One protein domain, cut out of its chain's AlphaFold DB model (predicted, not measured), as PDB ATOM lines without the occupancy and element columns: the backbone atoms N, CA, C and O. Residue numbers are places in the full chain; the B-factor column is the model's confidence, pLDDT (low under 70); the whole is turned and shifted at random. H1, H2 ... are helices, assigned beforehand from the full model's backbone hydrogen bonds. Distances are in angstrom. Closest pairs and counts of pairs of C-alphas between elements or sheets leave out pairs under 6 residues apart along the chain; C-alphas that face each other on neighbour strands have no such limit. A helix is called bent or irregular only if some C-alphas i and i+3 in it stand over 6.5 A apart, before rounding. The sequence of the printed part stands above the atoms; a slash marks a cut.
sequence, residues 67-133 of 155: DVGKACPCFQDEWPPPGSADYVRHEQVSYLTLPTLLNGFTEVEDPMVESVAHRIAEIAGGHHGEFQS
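This is residues 67 to 133 of the 155 residues of the protein "CRISPR-associated endonuclease/helicase Cas3" of Kutzneria buriramensis (UniProt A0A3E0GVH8). The domain is a helical hairpin, H2 and H3 side by side along the longest axis, with a head of loops and the short H1 at the end where H2 begins. At the other end the turn of the hairpin sticks out with residues 107 to 112, of which 111 and 112 belong to H3, while the tail after H3, residues 126 to 133, lies away from that turn, past the end of H3 that comes close to the beginning of H2. The printed part has 67 residues with three named helices, in the order H1, H2, H3, and no named strand. The class is all helix, though under half of the residues, 33, are in named elements. The whole is elongated, 39 by 22 by 17 A, and only just compact, close to loose, with a radius of gyration of the C-alphas of 13.0 A.

H1 is residues 73 to 76, beginning at C-alpha 73 (6.299, -22.526, 60.507). H2 is residues 90 to 103, 19.9 A from first to last C-alpha, beginning at C-alpha 90 (-1.011, -17.825, 55.808). It is irregular: C-alphas 96 and 99 are 7.1 A apart. H3 is residues 111 to 125, 20.8 A long, ending at C-alpha 125 (-4.590, -15.878, 48.768).

H1 and H2 are close but not clearly touching; their closest C-alphas, of Phe 75 and His 90, are 6.6 A apart. H2 and H3 form a helical hairpin and touch, their closest C-alphas being those of Glu 91 and Gly 125, 4.4 A apart. They run opposite ways at a shallow tilt of 21 degrees. H1 and H3 are apart. In H3 every O i to N i+4 pair is within hydrogen-bond range, in H2 8 of 10, and H1 is too short for such a pair.

The two C-alphas farthest apart, of Pro 81 and Val 108, are 39.2 A apart. The printed part has no cut. The link from H1 to H2, residues 77 to 89, is long; that from H2 to H3 is short. The mean pLDDT of the printed part is 89.7, with residues 106 to 108 under 70.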
ATOM      1  N   ASP A  67      -6.537 -22.517  52.846       98.00
ATOM      2  CA  ASP A  67      -5.739 -22.481  54.070       98.00
ATOM      3  C   ASP A  67      -4.466 -23.347  53.984       98.00
ATOM      4  O   ASP A  67      -3.838 -23.619  55.008       98.00
ATOM      5  N   VAL A  68      -4.043 -23.781  52.787       96.88
ATOM      6  CA  VAL A  68      -2.838 -24.622  52.620       96.88
ATOM      7  C   VAL A  68      -1.586 -23.969  53.214       96.88
ATOM      8  O   VAL A  68      -0.755 -24.643  53.821       96.88
ATOM      9  N   GLY A  69      -1.489 -22.639  53.143       96.75
ATOM     10  CA  GLY A  69      -0.385 -21.871  53.709       96.75
ATOM     11  C   GLY A  69      -0.316 -21.895  55.235       96.75
ATOM     12  O   GLY A  69       0.678 -21.443  55.795       96.75
ATOM     13  N   LYS A  70      -1.308 -22.460  55.936       97.44
ATOM     14  CA  LYS A  70      -1.194 -22.750  57.373       97.44
ATOM     15  C   LYS A  70      -0.183 -23.848  57.669       97.44
ATOM     16  O   LYS A  70       0.299 -23.919  58.792       97.44
ATOM     17  N   ALA A  71       0.188 -24.669  56.687       96.31
ATOM     18  CA  ALA A  71       1.260 -25.656  56.802       96.31
ATOM     19  C   ALA A  71       2.672 -25.024  56.769       96.31
ATOM     20  O   ALA A  71       3.615 -25.640  56.279       96.31
ATOM     21  N   CYS A  72       2.830 -23.793  57.265       94.44
ATOM     22  CA  CYS A  72       4.114 -23.107  57.375       94.44
ATOM     23  C   CYS A  72       4.514 -22.899  58.844       94.44
ATOM     24  O   CYS A  72       3.630 -22.778  59.698       94.44
ATOM     25  N   PRO A  73       5.823 -22.790  59.147       93.12
ATOM     26  CA  PRO A  73       6.299 -22.526  60.507       93.12
ATOM     27  C   PRO A  73       5.707 -21.251  61.114       93.12
ATOM     28  O   PRO A  73       5.290 -21.268  62.265       93.12
ATOM     29  N   CYS A  74       5.561 -20.176  60.323       93.88
ATOM     30  CA  CYS A  74       5.002 -18.913  60.818       93.88
ATOM     31  C   CYS A  74       3.622 -19.085  61.450       93.88
ATOM     32  O   CYS A  74       3.339 -18.490  62.485       93.88
ATOM     33  N   PHE A  75       2.781 -19.928  60.851       95.44
ATOM     34  CA  PHE A  75       1.463 -20.226  61.387       95.44
ATOM     35  C   PHE A  75       1.519 -21.295  62.485       95.44
ATOM     36  O   PHE A  75       0.901 -21.120  63.527       95.44
ATOM     37  N   GLN A  76       2.241 -22.400  62.268       96.00
ATOM     38  CA  GLN A  76       2.224 -23.545  63.190       96.00
ATOM     39  C   GLN A  76       2.905 -23.255  64.529       96.00
ATOM     40  O   GLN A  76       2.386 -23.678  65.563       96.00
ATOM     41  N   ASP A  77       4.013 -22.517  64.494       93.88
ATOM     42  CA  ASP A  77       4.808 -22.152  65.668       93.88
ATOM     43  C   ASP A  77       4.390 -20.788  66.242       93.88
ATOM     44  O   ASP A  77       4.902 -20.376  67.281       93.88
ATOM     45  N   GLU A  78       3.485 -20.074  65.555       91.56
ATOM     46  CA  GLU A  78       3.111 -18.678  65.843       91.56
ATOM     47  C   GLU A  78       4.349 -17.769  65.993       91.56
ATOM     48  O   GLU A  78       4.385 -16.852  66.820       91.56
ATOM     49  N   TRP A  79       5.382 -18.051  65.187       91.19
ATOM     50  CA  TRP A  79       6.682 -17.392  65.243       91.19
ATOM     51  C   TRP A  79       7.202 -16.993  63.847       91.19
ATOM     52  O   TRP A  79       7.284 -17.845  62.961       91.19
ATOM     53  N   PRO A  80       7.635 -15.737  63.620       91.81
ATOM     54  CA  PRO A  80       7.692 -14.629  64.580       91.81
ATOM     55  C   PRO A  80       6.288 -14.227  65.065       91.81
ATOM     56  O   PRO A  80       5.307 -14.682  64.483       91.81
ATOM     57  N   PRO A  81       6.141 -13.427  66.137       92.19
ATOM     58  CA  PRO A  81       4.824 -13.136  66.696       92.19
ATOM     59  C   PRO A  81       3.860 -12.588  65.628       92.19
ATOM     60  O   PRO A  81       4.276 -11.729  64.835       92.19
ATOM     61  N   PRO A  82       2.589 -13.038  65.591       89.06
ATOM     62  CA  PRO A  82       1.608 -12.531  64.640       89.06
ATOM     63  C   PRO A  82       1.532 -10.999  64.655       89.06
ATOM     64  O   PRO A  82       1.405 -10.383  65.713       89.06
ATOM     65  N   GLY A  83       1.626 -10.380  63.475       87.75
ATOM     66  CA  GLY A  83       1.628  -8.919  63.312       87.75
ATOM     67  C   GLY A  83       3.008  -8.251  63.366       87.75
ATOM     68  O   GLY A  83       3.103  -7.046  63.143       87.75
ATOM     69  N   SER A  84       4.081  -9.005  63.622       91.75
ATOM     70  CA  SER A  84       5.454  -8.511  63.446       91.75
ATOM     71  C   SER A  84       5.799  -8.293  61.965       91.75
ATOM     72  O   SER A  84       5.166  -8.864  61.077       91.75
ATOM     73  N   ALA A  85       6.820  -7.473  61.689       88.62
ATOM     74  CA  ALA A  85       7.223  -7.125  60.321       88.62
ATOM     75  C   ALA A  85       7.637  -8.342  59.471       88.62
ATOM     76  O   ALA A  85       7.421  -8.347  58.260       88.62
ATOM     77  N   ASP A  86       8.191  -9.371  60.115       89.19
ATOM     78  CA  ASP A  86       8.651 -10.602  59.466       89.19
ATOM     79  C   ASP A  86       7.573 -11.701  59.440       89.19
ATOM     80  O   ASP A  86       7.797 -12.784  58.898       89.19
ATOM     81  N   TYR A  87       6.389 -11.449  60.016       91.25
ATOM     82  CA  TYR A  87       5.288 -12.406  60.002       91.25
ATOM     83  C   TYR A  87       4.632 -12.462  58.622       91.25
ATOM     84  O   TYR A  87       4.022 -11.495  58.158       91.25
ATOM     85  N   VAL A  88       4.698 -13.627  57.982       93.19
ATOM     86  CA  VAL A  88       4.000 -13.879  56.720       93.19
ATOM     87  C   VAL A  88       2.648 -14.513  57.022       93.19
ATOM     88  O   VAL A  88       2.569 -15.589  57.612       93.19
ATOM     89  N   ARG A  89       1.571 -13.843  56.605       94.44
ATOM     90  CA  ARG A  89       0.201 -14.331  56.811       94.44
ATOM     91  C   ARG A  89      -0.055 -15.577  55.959       94.44
ATOM     92  O   ARG A  89       0.495 -15.710  54.863       94.44
ATOM     93  N   HIS A  90      -0.875 -16.507  56.440       96.00
ATOM     94  CA  HIS A  90      -1.011 -17.825  55.808       96.00
ATOM     95  C   HIS A  90      -1.685 -17.760  54.429       96.00
ATOM     96  O   HIS A  90      -1.405 -18.588  53.564       96.00
ATOM     97  N   GLU A  91      -2.528 -16.767  54.173       95.62
ATOM     98  CA  GLU A  91      -3.093 -16.515  52.849       95.62
ATOM     99  C   GLU A  91      -2.030 -16.014  51.863       95.62
ATOM    100  O   GLU A  91      -2.022 -16.417  50.702       95.62
ATOM    101  N   GLN A  92      -1.049 -15.240  52.339       95.38
ATOM    102  CA  GLN A  92       0.098 -14.848  51.525       95.38
ATOM    103  C   GLN A  92       1.011 -16.048  51.252       95.38
ATOM    104  O   GLN A  92       1.495 -16.205  50.134       95.38
ATOM    105  N   VAL A  93       1.218 -16.928  52.236       95.62
ATOM    106  CA  VAL A  93       1.940 -18.189  52.005       95.62
ATOM    107  C   VAL A  93       1.212 -19.043  50.967       95.62
ATOM    108  O   VAL A  93       1.859 -19.568  50.064       95.62
ATOM    109  N   SER A  94      -0.117 -19.141  51.041       95.88
ATOM    110  CA  SER A  94      -0.926 -19.875  50.056       95.88
ATOM    111  C   SER A  94      -0.732 -19.297  48.652       95.88
ATOM    112  O   SER A  94      -0.413 -20.039  47.727       95.88
ATOM    113  N   TYR A  95      -0.806 -17.971  48.508       95.25
ATOM    114  CA  TYR A  95      -0.536 -17.274  47.246       95.25
ATOM    115  C   TYR A  95       0.864 -17.558  46.677       95.25
ATOM    116  O   TYR A  95       1.012 -17.808  45.485       95.25
ATOM    117  N   LEU A  96       1.901 -17.538  47.517       94.31
ATOM    118  CA  LEU A  96       3.283 -17.706  47.058       94.31
ATOM    119  C   LEU A  96       3.642 -19.160  46.723       94.31
ATOM    120  O   LEU A  96       4.539 -19.391  45.920       94.31
ATOM    121  N   THR A  97       2.990 -20.136  47.359       94.12
ATOM    122  CA  THR A  97       3.387 -21.554  47.273       94.12
ATOM    123  C   THR A  97       2.539 -22.363  46.301       94.12
ATOM    124  O   THR A  97       3.050 -23.294  45.677       94.12
ATOM    125  N   LEU A  98       1.259 -22.013  46.134       94.38
ATOM    126  CA  LEU A  98       0.333 -22.768  45.294       94.38
ATOM    127  C   LEU A  98       0.776 -22.934  43.834       94.38
ATOM    128  O   LEU A  98       0.610 -24.047  43.340       94.38
ATOM    129  N   PRO A  99       1.370 -21.937  43.141       92.88
ATOM    130  CA  PRO A  99       1.799 -22.136  41.758       92.88
ATOM    131  C   PRO A  99       2.805 -23.284  41.626       92.88
ATOM    132  O   PRO A  99       2.637 -24.175  40.797       92.88
ATOM    133  N   THR A 100       3.804 -23.326  42.511       90.56
ATOM    134  CA  THR A 100       4.813 -24.392  42.536       90.56
ATOM    135  C   THR A 100       4.212 -25.739  42.927       90.56
ATOM    136  O   THR A 100       4.538 -26.750  42.309       90.56
ATOM    137  N   LEU A 101       3.326 -25.767  43.929       90.88
ATOM    138  CA  LEU A 101       2.671 -27.005  44.358       90.88
ATOM    139  C   LEU A 101       1.814 -27.600  43.236       90.88
ATOM    140  O   LEU A 101       1.904 -28.795  42.983       90.88
ATOM    141  N   LEU A 102       1.020 -26.774  42.550       89.62
ATOM    142  CA  LEU A 102       0.126 -27.203  41.473       89.62
ATOM    143  C   LEU A 102       0.889 -27.660  40.231       89.62
ATOM    144  O   LEU A 102       0.563 -28.715  39.695       89.62
ATOM    145  N   ASN A 103       1.940 -26.939  39.833       84.62
ATOM    146  CA  ASN A 103       2.797 -27.368  38.725       84.62
ATOM    147  C   ASN A 103       3.469 -28.717  39.023       84.62
ATOM    148  O   ASN A 103       3.617 -29.540  38.129       84.62
ATOM    149  N   GLY A 104       3.813 -28.995  40.286       78.38
ATOM    150  CA  GLY A 104       4.346 -30.296  40.700       78.38
ATOM    151  C   GLY A 104       3.358 -31.466  40.580       78.38
ATOM    152  O   GLY A 104       3.786 -32.618  40.609       78.38
ATOM    153  N   PHE A 105       2.053 -31.200  40.438       73.19
ATOM    154  CA  PHE A 105       1.028 -32.223  40.194       73.19
ATOM    155  C   PHE A 105       0.741 -32.455  38.707       73.19
ATOM    156  O   PHE A 105       0.028 -33.400  38.369       73.19
ATOM    157  N   THR A 106       1.274 -31.615  37.818       69.44
ATOM    158  CA  THR A 106       1.092 -31.741  36.373       69.44
ATOM    159  C   THR A 106       2.418 -32.121  35.729       69.44
ATOM    160  O   THR A 106       3.369 -31.353  35.791       69.44
ATOM    161  N   GLU A 107       2.497 -33.256  35.034       69.81
ATOM    162  CA  GLU A 107       3.685 -33.627  34.233       69.81
ATOM    163  C   GLU A 107       3.835 -32.775  32.952       69.81
ATOM    164  O   GLU A 107       4.519 -33.154  32.004       69.81
ATOM    165  N   VAL A 108       3.148 -31.633  32.892       68.50
ATOM    166  CA  VAL A 108       2.993 -30.800  31.707       68.50
ATOM    167  C   VAL A 108       3.653 -29.453  31.969       68.50
ATOM    168  O   VAL A 108       3.156 -28.644  32.750       68.50
ATOM    169  N   GLU A 109       4.759 -29.196  31.276       71.88
ATOM    170  CA  GLU A 109       5.364 -27.867  31.199       71.88
ATOM    171  C   GLU A 109       4.618 -27.040  30.137       71.88
ATOM    172  O   GLU A 109       4.997 -27.010  28.966       71.88
ATOM    173  N   ASP A 110       3.511 -26.409  30.537       76.88
ATOM    174  CA  ASP A 110       2.680 -25.561  29.672       76.88
ATOM    175  C   ASP A 110       2.459 -24.175  30.319       76.88
ATOM    176  O   ASP A 110       1.928 -24.095  31.435       76.88
ATOM    177  N   PRO A 111       2.809 -23.065  29.636       78.81
ATOM    178  CA  PRO A 111       2.562 -21.701  30.116       78.81
ATOM    179  C   PRO A 111       1.100 -21.410  30.496       78.81
ATOM    180  O   PRO A 111       0.824 -20.561  31.347       78.81
ATOM    181  N   MET A 112       0.138 -22.095  29.876       76.56
ATOM    182  CA  MET A 112      -1.276 -22.003  30.234       76.56
ATOM    183  C   MET A 112      -1.543 -22.613  31.614       76.56
ATOM    184  O   MET A 112      -2.247 -22.000  32.418       76.56
ATOM    185  N   VAL A 113      -0.968 -23.783  31.907       77.06
ATOM    186  CA  VAL A 113      -1.073 -24.440  33.221       77.06
ATOM    187  C   VAL A 113      -0.454 -23.550  34.294       77.06
ATOM    188  O   VAL A 113      -1.080 -23.303  35.325       77.06
ATOM    189  N   GLU A 114       0.711 -22.970  34.006       80.25
ATOM    190  CA  GLU A 114       1.362 -22.011  34.895       80.25
ATOM    191  C   GLU A 114       0.470 -20.785  35.158       80.25
ATOM    192  O   GLU A 114       0.305 -20.362  36.306       80.25
ATOM    193  N   SER A 115      -0.163 -20.231  34.120       85.88
ATOM    194  CA  SER A 115      -1.101 -19.111  34.259       85.88
ATOM    195  C   SER A 115      -2.296 -19.465  35.154       85.88
ATOM    196  O   SER A 115      -2.635 -18.704  36.066       85.88
ATOM    197  N   VAL A 116      -2.902 -20.643  34.961       89.75
ATOM    198  CA  VAL A 116      -4.017 -21.127  35.793       89.75
ATOM    199  C   VAL A 116      -3.579 -21.309  37.246       89.75
ATOM    200  O   VAL A 116      -4.284 -20.860  38.151       89.75
ATOM    201  N   ALA A 117      -2.404 -21.892  37.484       91.81
ATOM    202  CA  ALA A 117      -1.871 -22.094  38.827       91.81
ATOM    203  C   ALA A 117      -1.705 -20.761  39.585       91.81
ATOM    204  O   ALA A 117      -2.087 -20.655  40.753       91.81
ATOM    205  N   HIS A 118      -1.241 -19.707  38.904       91.88
ATOM    206  CA  HIS A 118      -1.171 -18.360  39.473       91.88
ATOM    207  C   HIS A 118      -2.554 -17.759  39.770       91.88
ATOM    208  O   HIS A 118      -2.733 -17.146  40.821       91.88
ATOM    209  N   ARG A 119      -3.555 -17.950  38.898       93.19
ATOM    210  CA  ARG A 119      -4.934 -17.480  39.158       93.19
ATOM    211  C   ARG A 119      -5.560 -18.189  40.361       93.19
ATOM    212  O   ARG A 119      -6.201 -17.546  41.189       93.19
ATOM    213  N   ILE A 120      -5.340 -19.499  40.491       94.94
ATOM    214  CA  ILE A 120      -5.773 -20.275  41.661       94.94
ATOM    215  C   ILE A 120      -5.122 -19.722  42.930       94.94
ATOM    216  O   ILE A 120      -5.802 -19.523  43.937       94.94
ATOM    217  N   ALA A 121      -3.825 -19.427  42.871       95.00
ATOM    218  CA  ALA A 121      -3.091 -18.868  43.993       95.00
ATOM    219  C   ALA A 121      -3.604 -17.480  44.409       95.00
ATOM    220  O   ALA A 121      -3.712 -17.207  45.603       95.00
ATOM    221  N   GLU A 122      -3.961 -16.613  43.456       95.00
ATOM    222  CA  GLU A 122      -4.585 -15.314  43.741       95.00
ATOM    223  C   GLU A 122      -5.944 -15.473  44.433       95.00
ATOM    224  O   GLU A 122      -6.190 -14.818  45.446       95.00
ATOM    225  N   ILE A 123      -6.806 -16.366  43.928       94.88
ATOM    226  CA  ILE A 123      -8.118 -16.650  44.529       94.88
ATOM    227  C   ILE A 123      -7.946 -17.167  45.959       94.88
ATOM    228  O   ILE A 123      -8.556 -16.636  46.887       94.88
ATOM    229  N   ALA A 124      -7.089 -18.171  46.150       95.94
ATOM    230  CA  ALA A 124      -6.826 -18.743  47.462       95.94
ATOM    231  C   ALA A 124      -6.189 -17.718  48.409       95.94
ATOM    232  O   ALA A 124      -6.594 -17.628  49.560       95.94
ATOM    233  N   GLY A 125      -5.241 -16.902  47.948       95.62
ATOM    234  CA  GLY A 125      -4.590 -15.878  48.768       95.62
ATOM    235  C   GLY A 125      -5.467 -14.678  49.121       95.62
ATOM    236  O   GLY A 125      -5.125 -13.928  50.034       95.62
ATOM    237  N   GLY A 126      -6.587 -14.497  48.418       95.69
ATOM    238  CA  GLY A 126      -7.567 -13.436  48.652       95.69
ATOM    239  C   GLY A 126      -8.652 -13.768  49.678       95.69
ATOM    240  O   GLY A 126      -9.531 -12.943  49.918       95.69
ATOM    241  N   HIS A 127      -8.635 -14.957  50.291       96.38
ATOM    242  CA  HIS A 127      -9.778 -15.466  51.062       96.38
ATOM    243  C   HIS A 127     -10.108 -14.693  52.356       96.38
ATOM    244  O   HIS A 127     -11.192 -14.883  52.905       96.38
ATOM    245  N   HIS A 128      -9.223 -13.804  52.831       95.38
ATOM    246  CA  HIS A 128      -9.505 -12.853  53.926       95.38
ATOM    247  C   HIS A 128     -10.017 -11.488  53.441       95.38
ATOM    248  O   HIS A 128     -10.052 -10.531  54.207       95.38
ATOM    249  N   GLY A 129     -10.426 -11.384  52.173       94.12
ATOM    250  CA  GLY A 129     -10.981 -10.162  51.584       94.12
ATOM    251  C   GLY A 129      -9.942  -9.217  50.974       94.12
ATOM    252  O   GLY A 129     -10.314  -8.172  50.446       94.12
ATOM    253  N   GLU A 130      -8.660  -9.586  50.995       92.19
ATOM    254  CA  GLU A 130      -7.561  -8.812  50.416       92.19
ATOM    255  C   GLU A 130      -6.758  -9.666  49.437       92.19
ATOM    256  O   GLU A 130      -6.046 -10.588  49.836       92.19
ATOM    257  N   PHE A 131      -6.835  -9.338  48.148       91.25
ATOM    258  CA  PHE A 131      -5.978  -9.966  47.149       91.25
ATOM    259  C   PHE A 131      -4.546  -9.467  47.286       91.25
ATOM    260  O   PHE A 131      -4.294  -8.270  47.451       91.25
ATOM    261  N   GLN A 132      -3.599 -10.396  47.184       82.94
ATOM    262  CA  GLN A 132      -2.185 -10.062  47.214       82.94
ATOM    263  C   GLN A 132      -1.871  -9.184  46.002       82.94
ATOM    264  O   GLN A 132      -2.122  -9.567  44.858       82.94
ATOM    265  N   SER A 133      -1.333  -7.989  46.241       70.06
ATOM    266  CA  SER A 133      -0.799  -7.202  45.139       70.06
ATOM    267  C   SER A 133       0.425  -7.927  44.589       70.06
ATOM    268  O   SER A 133       1.232  -8.469  45.352       70.06
TER     269      SER A 133